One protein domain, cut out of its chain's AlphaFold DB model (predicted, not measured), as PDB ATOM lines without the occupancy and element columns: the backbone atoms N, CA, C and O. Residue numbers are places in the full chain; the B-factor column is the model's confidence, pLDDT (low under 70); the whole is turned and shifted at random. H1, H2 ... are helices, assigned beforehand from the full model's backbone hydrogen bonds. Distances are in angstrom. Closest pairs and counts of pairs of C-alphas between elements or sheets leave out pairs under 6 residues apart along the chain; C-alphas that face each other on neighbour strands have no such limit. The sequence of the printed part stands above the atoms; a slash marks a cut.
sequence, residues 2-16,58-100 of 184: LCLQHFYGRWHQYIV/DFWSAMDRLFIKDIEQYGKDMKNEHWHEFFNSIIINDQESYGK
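AT A GLANCE: This is residues 2 to 16 and 58 to 100 of the 184 residues of an uncharacterized protein of Pisolithus tinctorius Marx 270 (UniProt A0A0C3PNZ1). Three helices form a flat, open triangle: H3 and H2 make a wide V, joined at its narrow end by the loop of residues 75 to 80, and H1 crosses the wide end from H3 towards H2. The sides meet near their ends over few contacts, and the middle of the frame is open. The printed part has 58 residues with three named helices, H1, H2 and H3 in that order along the chain, and no named strand; the class is all helix. The whole is only just loose, close to compact, with a radius of gyration of the C-alphas of 12.6 A, and spans 32 by 28 by 15 A.

IN THESE COORDINATES: The longest helix is H3, residues 81 to 98, which runs 25.5 A from C-alpha 81 at (35.133, 34.499, 14.791) to C-alpha 98 at (12.137, 40.524, 23.968). H2, residues 59 to 74, measures 22.4 A from first to last C-alpha and ends with C-alpha 74 at (32.731, 25.784, 15.026). H1, residues 2 to 16, measures 20.0 A and begins with C-alpha 2 at (14.612, 32.278, 14.124).

HOW THE PARTS SIT: H3 touches H1 with residues 89 to 94 alone, and H1 touches H3 with residues 2 to 4 alone. Their closest C-alphas, those of Cys 3 and Ile 90, are 6.3 A apart, and their lines are about perpendicular at 82 degrees. H3 and H2 are close but not clearly touching, with 2 pairs of C-alphas within 8 A; the closest are those of Tyr 74 and His 82, 6.0 A apart. These two helices run opposite ways at a steep tilt of 49 degrees. H1 and H2 only just touch, with 3 pairs of C-alphas within 8 A, through residues 11 to 15 of H1 and residue 62 of H2. The closest C-alphas there are those of Tyr 14 and Ala 62, 7.1 A apart, and the helices run opposite ways at a steep tilt of 57 degrees. In H1, H2 and H3 every O i to N i+4 pair is within hydrogen-bond range.

THE WHOLE: The two C-alphas farthest apart are those of Val 16 and Lys 79, at 32.7 A. Residues 17 to 57 are not printed, and C-alphas 16 and 58 are 12.3 A apart across this cut, which lies in the link from H1 to H2. The link from H2 to H3 is short, with 6 residues. The mean pLDDT of the printed part is 81.4; residues 2 to 16, which are H1, are under 70, and the mean pLDDT of H1 is 60.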
ATOM      1  N   LEU A   2      14.143  33.571  14.649       54.09
ATOM      2  CA  LEU A   2      14.612  32.278  14.124       54.09
ATOM      3  C   LEU A   2      15.690  31.588  14.974       54.09
ATOM      4  O   LEU A   2      15.687  30.371  15.021       54.09
ATOM      5  N   CYS A   3      16.573  32.298  15.684       52.47
ATOM      6  CA  CYS A   3      17.703  31.643  16.370       52.47
ATOM      7  C   CYS A   3      17.257  30.809  17.588       52.47
ATOM      8  O   CYS A   3      17.590  29.630  17.705       52.47
ATOM      9  N   LEU A   4      16.398  31.375  18.444       53.53
ATOM     10  CA  LEU A   4      15.801  30.654  19.576       53.53
ATOM     11  C   LEU A   4      14.816  29.569  19.125       53.53
ATOM     12  O   LEU A   4      14.849  28.477  19.680       53.53
ATOM     13  N   GLN A   5      13.995  29.803  18.092       59.69
ATOM     14  CA  GLN A   5      13.167  28.736  17.511       59.69
ATOM     15  C   GLN A   5      14.005  27.631  16.872       59.69
ATOM     16  O   GLN A   5      13.622  26.471  16.954       59.69
ATOM     17  N   HIS A   6      15.140  27.955  16.259       60.44
ATOM     18  CA  HIS A   6      16.034  26.958  15.689       60.44
ATOM     19  C   HIS A   6      16.712  26.153  16.800       60.44
ATOM     20  O   HIS A   6      16.784  24.935  16.694       60.44
ATOM     21  N   PHE A   7      17.110  26.795  17.904       64.62
ATOM     22  CA  PHE A   7      17.668  26.117  19.075       64.62
ATOM     23  C   PHE A   7      16.631  25.221  19.773       64.62
ATOM     24  O   PHE A   7      16.886  24.037  19.991       64.62
ATOM     25  N   TYR A   8      15.428  25.740  20.043       62.31
ATOM     26  CA  TYR A   8      14.313  24.968  20.603       62.31
ATOM     27  C   TYR A   8      13.812  23.887  19.637       62.31
ATOM     28  O   TYR A   8      13.465  22.792  20.070       62.31
ATOM     29  N   GLY A   9      13.819  24.147  18.332       64.81
ATOM     30  CA  GLY A   9      13.465  23.188  17.286       64.81
ATOM     31  C   GLY A   9      14.469  22.041  17.195       64.81
ATOM     32  O   GLY A   9      14.064  20.877  17.225       64.81
ATOM     33  N   ARG A  10      15.778  22.348  17.195       65.50
ATOM     34  CA  ARG A  10      16.853  21.347  17.321       65.50
ATOM     35  C   ARG A  10      16.646  20.534  18.594       65.50
ATOM     36  O   ARG A  10      16.664  19.312  18.540       65.50
ATOM     37  N   TRP A  11      16.395  21.191  19.725       64.44
ATOM     38  CA  TRP A  11      16.183  20.531  21.015       64.44
ATOM     39  C   TRP A  11      14.974  19.585  21.014       64.44
ATOM     40  O   TRP A  11      15.095  18.431  21.433       64.44
ATOM     41  N   HIS A  12      13.828  20.019  20.478       60.03
ATOM     42  CA  HIS A  12      12.628  19.188  20.359       60.03
ATOM     43  C   HIS A  12      12.881  17.928  19.523       60.03
ATOM     44  O   HIS A  12      12.387  16.857  19.876       60.03
ATOM     45  N   GLN A  13      13.713  18.014  18.481       63.47
ATOM     46  CA  GLN A  13      14.114  16.853  17.686       63.47
ATOM     47  C   GLN A  13      14.907  15.814  18.502       63.47
ATOM     48  O   GLN A  13      14.770  14.619  18.251       63.47
ATOM     49  N   TYR A  14      15.686  16.232  19.506       57.59
ATOM     50  CA  TYR A  14      16.484  15.323  20.343       57.59
ATOM     51  C   TYR A  14      15.730  14.742  21.543       57.59
ATOM     52  O   TYR A  14      16.064  13.647  21.993       57.59
ATOM     53  N   ILE A  15      14.741  15.459  22.079       56.31
ATOM     54  CA  ILE A  15      13.955  14.999  23.238       56.31
ATOM     55  C   ILE A  15      12.755  14.154  22.792       56.31
ATOM     56  O   ILE A  15      12.411  13.180  23.460       56.31
ATOM     57  N   VAL A  16      12.124  14.528  21.674       56.41
ATOM     58  CA  VAL A  16      10.858  13.942  21.194       56.41
ATOM     59  C   VAL A  16      11.062  13.033  19.977       56.41
ATOM     60  O   VAL A  16      10.180  12.240  19.651       56.41
ATOM     61  N   ASP A  58      17.973  13.470  30.569       79.19
ATOM     62  CA  ASP A  58      17.834  14.742  31.248       79.19
ATOM     63  C   ASP A  58      18.227  15.893  30.331       79.19
ATOM     64  O   ASP A  58      19.057  15.766  29.427       79.19
ATOM     65  N   PHE A  59      17.616  17.039  30.620       80.88
ATOM     66  CA  PHE A  59      17.858  18.303  29.941       80.88
ATOM     67  C   PHE A  59      19.358  18.593  29.783       80.88
ATOM     68  O   PHE A  59      19.813  18.897  28.684       80.88
ATOM     69  N   TRP A  60      20.141  18.408  30.851       84.19
ATOM     70  CA  TRP A  60      21.576  18.692  30.839       84.19
ATOM     71  C   TRP A  60      22.364  17.782  29.896       84.19
ATOM     72  O   TRP A  60      23.210  18.274  29.159       84.19
ATOM     73  N   SER A  61      22.062  16.482  29.838       84.75
ATOM     74  CA  SER A  61      22.695  15.582  28.864       84.75
ATOM     75  C   SER A  61      22.254  15.837  27.420       84.75
ATOM     76  O   SER A  61      22.992  15.518  26.488       84.75
ATOM     77  N   ALA A  62      21.060  16.385  27.186       83.69
ATOM     78  CA  ALA A  62      20.668  16.851  25.853       83.69
ATOM     79  C   ALA A  62      21.458  18.107  25.447       83.69
ATOM     80  O   ALA A  62      21.983  18.159  24.336       83.69
ATOM     81  N   MET A  63      21.605  19.066  26.365       84.06
ATOM     82  CA  MET A  63      22.390  20.285  26.147       84.06
ATOM     83  C   MET A  63      23.864  19.977  25.886       84.06
ATOM     84  O   MET A  63      24.422  20.481  24.918       84.06
ATOM     85  N   ASP A  64      24.474  19.098  26.681       87.50
ATOM     86  CA  ASP A  64      25.871  18.685  26.510       87.50
ATOM     87  C   ASP A  64      26.124  18.105  25.105       87.50
ATOM     88  O   ASP A  64      27.071  18.474  24.417       87.50
ATOM     89  N   ARG A  65      25.198  17.275  24.605       87.88
ATOM     90  CA  ARG A  65      25.273  16.720  23.243       87.88
ATOM     91  C   ARG A  65      25.113  17.765  22.143       87.88
ATOM     92  O   ARG A  65      25.718  17.603  21.087       87.88
ATOM     93  N   LEU A  66      24.297  18.798  22.356       87.19
ATOM     94  CA  LEU A  66      24.194  19.920  21.419       87.19
ATOM     95  C   LEU A  66      25.505  20.710  21.390       87.19
ATOM     96  O   LEU A  66      26.048  20.932  20.313       87.19
ATOM     97  N   PHE A  67      26.062  21.020  22.564       88.44
ATOM     98  CA  PHE A  67      27.333  21.733  22.675       88.44
ATOM     99  C   PHE A  67      28.491  20.985  22.024       88.44
ATOM    100  O   PHE A  67      29.291  21.608  21.338       88.44
ATOM    101  N   ILE A  68      28.576  19.662  22.179       91.25
ATOM    102  CA  ILE A  68      29.617  18.864  21.516       91.25
ATOM    103  C   ILE A  68      29.547  19.029  19.992       91.25
ATOM    104  O   ILE A  68      30.579  19.235  19.362       91.25
ATOM    105  N   LYS A  69      28.346  19.013  19.400       89.69
ATOM    106  CA  LYS A  69      28.178  19.213  17.950       89.69
ATOM    107  C   LYS A  69      28.582  20.609  17.506       89.69
ATOM    108  O   LYS A  69      29.221  20.757  16.472       89.69
ATOM    109  N   ASP A  70      28.217  21.620  18.285       88.06
ATOM    110  CA  ASP A  70      28.579  22.999  17.972       88.06
ATOM    111  C   ASP A  70      30.101  23.207  18.130       88.06
ATOM    112  O   ASP A  70      30.717  23.880  17.313       88.06
ATOM    113  N   ILE A  71      30.750  22.537  19.089       92.88
ATOM    114  CA  ILE A  71      32.218  22.494  19.221       92.88
ATOM    115  C   ILE A  71      32.881  21.786  18.033       92.88
ATOM    116  O   ILE A  71      33.921  22.239  17.562       92.88
ATOM    117  N   GLU A  72      32.315  20.688  17.538       92.88
ATOM    118  CA  GLU A  72      32.821  20.005  16.340       92.88
ATOM    119  C   GLU A  72      32.657  20.868  15.080       92.88
ATOM    120  O   GLU A  72      33.538  20.875  14.223       92.88
ATOM    121  N   GLN A  73      31.555  21.617  14.982       91.38
ATOM    122  CA  GLN A  73      31.232  22.457  13.830       91.38
ATOM    123  C   GLN A  73      32.032  23.765  13.801       91.38
ATOM    124  O   GLN A  73      32.558  24.140  12.756       91.38
ATOM    125  N   TYR A  74      32.102  24.468  14.929       90.88
ATOM    126  CA  TYR A  74      32.731  25.784  15.026       90.88
ATOM    127  C   TYR A  74      34.166  25.715  15.543       90.88
ATOM    128  O   TYR A  74      34.895  26.687  15.416       90.88
ATOM    129  N   GLY A  75      34.606  24.580  16.083       93.62
ATOM    130  CA  GLY A  75      35.936  24.396  16.653       93.62
ATOM    131  C   GLY A  75      35.967  24.568  18.173       93.62
ATOM    132  O   GLY A  75      35.106  25.195  18.789       93.62
ATOM    133  N   LYS A  76      37.002  23.994  18.800       95.06
ATOM    134  CA  LYS A  76      37.175  23.989  20.263       95.06
ATOM    135  C   LYS A  76      37.576  25.348  20.844       95.06
ATOM    136  O   LYS A  76      37.387  25.574  22.038       95.06
ATOM    137  N   ASP A  77      38.147  26.231  20.029       95.62
ATOM    138  CA  ASP A  77      38.519  27.572  20.470       95.62
ATOM    139  C   ASP A  77      37.306  28.506  20.448       95.62
ATOM    140  O   ASP A  77      36.894  28.984  19.396       95.62
ATOM    141  N   MET A  78      36.762  28.793  21.629       91.75
ATOM    142  CA  MET A  78      35.606  29.680  21.798       91.75
ATOM    143  C   MET A  78      35.897  31.154  21.484       91.75
ATOM    144  O   MET A  78      34.982  31.971  21.526       91.75
ATOM    145  N   LYS A  79      37.156  31.514  21.212       93.75
ATOM    146  CA  LYS A  79      37.555  32.879  20.846       93.75
ATOM    147  C   LYS A  79      37.548  33.132  19.343       93.75
ATOM    148  O   LYS A  79      37.868  34.241  18.924       93.75
ATOM    149  N   ASN A  80      37.244  32.122  18.536       95.25
ATOM    150  CA  ASN A  80      37.224  32.301  17.097       95.25
ATOM    151  C   ASN A  80      36.035  33.157  16.635       95.25
ATOM    152  O   ASN A  80      35.067  33.396  17.363       95.25
ATOM    153  N   GLU A  81      36.127  33.613  15.389       96.50
ATOM    154  CA  GLU A  81      35.133  34.499  14.791       96.50
ATOM    155  C   GLU A  81      33.755  33.829  14.675       96.50
ATOM    156  O   GLU A  81      32.738  34.459  14.945       96.50
ATOM    157  N   HIS A  82      33.710  32.518  14.424       94.12
ATOM    158  CA  HIS A  82      32.458  31.766  14.323       94.12
ATOM    159  C   HIS A  82      31.658  31.716  15.631       94.12
ATOM    160  O   HIS A  82      30.438  31.886  15.621       94.12
ATOM    161  N   TRP A  83      32.321  31.507  16.770       94.31
ATOM    162  CA  TRP A  83      31.672  31.564  18.079       94.31
ATOM    163  C   TRP A  83      31.187  32.981  18.385       94.31
ATOM    164  O   TRP A  83      30.077  33.150  18.887       94.31
ATOM    165  N   HIS A  84      31.977  33.998  18.032       94.19
ATOM    166  CA  HIS A  84      31.574  35.399  18.151       94.19
ATOM    167  C   HIS A  84      30.306  35.711  17.346       94.19
ATOM    168  O   HIS A  84      29.361  36.279  17.895       94.19
ATOM    169  N   GLU A  85      30.247  35.306  16.077       93.94
ATOM    170  CA  GLU A  85      29.065  35.457  15.222       93.94
ATOM    171  C   GLU A  85      27.852  34.722  15.797       93.94
ATOM    172  O   GLU A  85      26.759  35.287  15.872       93.94
ATOM    173  N   PHE A  86      28.048  33.487  16.270       89.94
ATOM    174  CA  PHE A  86      26.997  32.702  16.909       89.94
ATOM    175  C   PHE A  86      26.417  33.422  18.133       89.94
ATOM    176  O   PHE A  86      25.203  33.632  18.198       89.94
ATOM    177  N   PHE A  87      27.255  33.871  19.072       91.06
ATOM    178  CA  PHE A  87      26.787  34.588  20.261       91.06
ATOM    179  C   PHE A  87      26.136  35.928  19.916       91.06
ATOM    180  O   PHE A  87      25.073  36.242  20.454       91.06
ATOM    181  N   ASN A  88      26.707  36.686  18.979       92.94
ATOM    182  CA  ASN A  88      26.106  37.929  18.501       92.94
ATOM    183  C   ASN A  88      24.718  37.681  17.901       92.94
ATOM    184  O   ASN A  88      23.782  38.416  18.208       92.94
ATOM    185  N   SER A  89      24.546  36.614  17.115       90.06
ATOM    186  CA  SER A  89      23.245  36.249  16.544       90.06
ATOM    187  C   SER A  89      22.202  35.933  17.621       90.06
ATOM    188  O   SER A  89      21.037  36.314  17.484       90.06
ATOM    189  N   ILE A  90      22.612  35.279  18.716       88.19
ATOM    190  CA  ILE A  90      21.738  34.990  19.856       88.19
ATOM    191  C   ILE A  90      21.312  36.297  20.520       88.19
ATOM    192  O   ILE A  90      20.117  36.502  20.710       88.19
ATOM    193  N   ILE A  91      22.265  37.182  20.829       87.00
ATOM    194  CA  ILE A  91      21.998  38.463  21.495       87.00
ATOM    195  C   ILE A  91      21.068  39.334  20.646       87.00
ATOM    196  O   ILE A  91      20.090  39.866  21.165       87.00
ATOM    197  N   ILE A  92      21.338  39.462  19.345       89.25
ATOM    198  CA  ILE A  92      20.505  40.250  18.426       89.25
ATOM    199  C   ILE A  92      19.087  39.674  18.382       89.25
ATOM    200  O   ILE A  92      18.121  40.403  18.583       89.25
ATOM    201  N   ASN A  93      18.946  38.361  18.188       85.50
ATOM    202  CA  ASN A  93      17.633  37.728  18.101       85.50
ATOM    203  C   ASN A  93      16.856  37.784  19.430       85.50
ATOM    204  O   ASN A  93      15.626  37.856  19.413       85.50
ATOM    205  N   ASP A  94      17.547  37.734  20.569       85.00
ATOM    206  CA  ASP A  94      16.956  37.930  21.894       85.00
ATOM    207  C   ASP A  94      16.428  39.362  22.048       85.00
ATOM    208  O   ASP A  94      15.248  39.552  22.331       85.00
ATOM    209  N   GLN A  95      17.243  40.369  21.717       85.88
ATOM    210  CA  GLN A  95      16.834  41.776  21.732       85.88
ATOM    211  C   GLN A  95      15.697  42.086  20.750       85.88
ATOM    212  O   GLN A  95      14.845  42.924  21.034       85.88
ATOM    213  N   GLU A  96      15.653  41.435  19.591       86.25
ATOM    214  CA  GLU A  96      14.534  41.566  18.653       86.25
ATOM    215  C   GLU A  96      13.243  40.951  19.203       86.25
ATOM    216  O   GLU A  96      12.159  41.473  18.955       86.25
ATOM    217  N   SER A  97      13.349  39.835  19.932       83.62
ATOM    218  CA  SER A  97      12.183  39.077  20.403       83.62
ATOM    219  C   SER A  97      11.620  39.624  21.716       83.62
ATOM    220  O   SER A  97      10.406  39.645  21.898       83.62
ATOM    221  N   TYR A  98      12.492  40.067  22.621       82.12
ATOM    222  CA  TYR A  98      12.137  40.524  23.968       82.12
ATOM    223  C   TYR A  98      12.328  42.032  24.166       82.12
ATOM    224  O   TYR A  98      12.025  42.562  25.235       82.12
ATOM    225  N   GLY A  99      12.767  42.738  23.123       83.12
ATOM    226  CA  GLY A  99      13.096  44.155  23.168       83.12
ATOM    227  C   GLY A  99      14.560  44.389  23.532       83.12
ATOM    228  O   GLY A  99      15.193  43.624  24.261       83.12
ATOM    229  N   LYS A 100      15.127  45.486  23.019       79.88
ATOM    230  CA  LYS A 100      16.444  45.957  23.458       79.88
ATOM    231  C   LYS A 100      16.348  46.217  24.956       79.88
ATOM    232  O   LYS A 100      15.382  46.848  25.382       79.88
TER     233      LYS A 100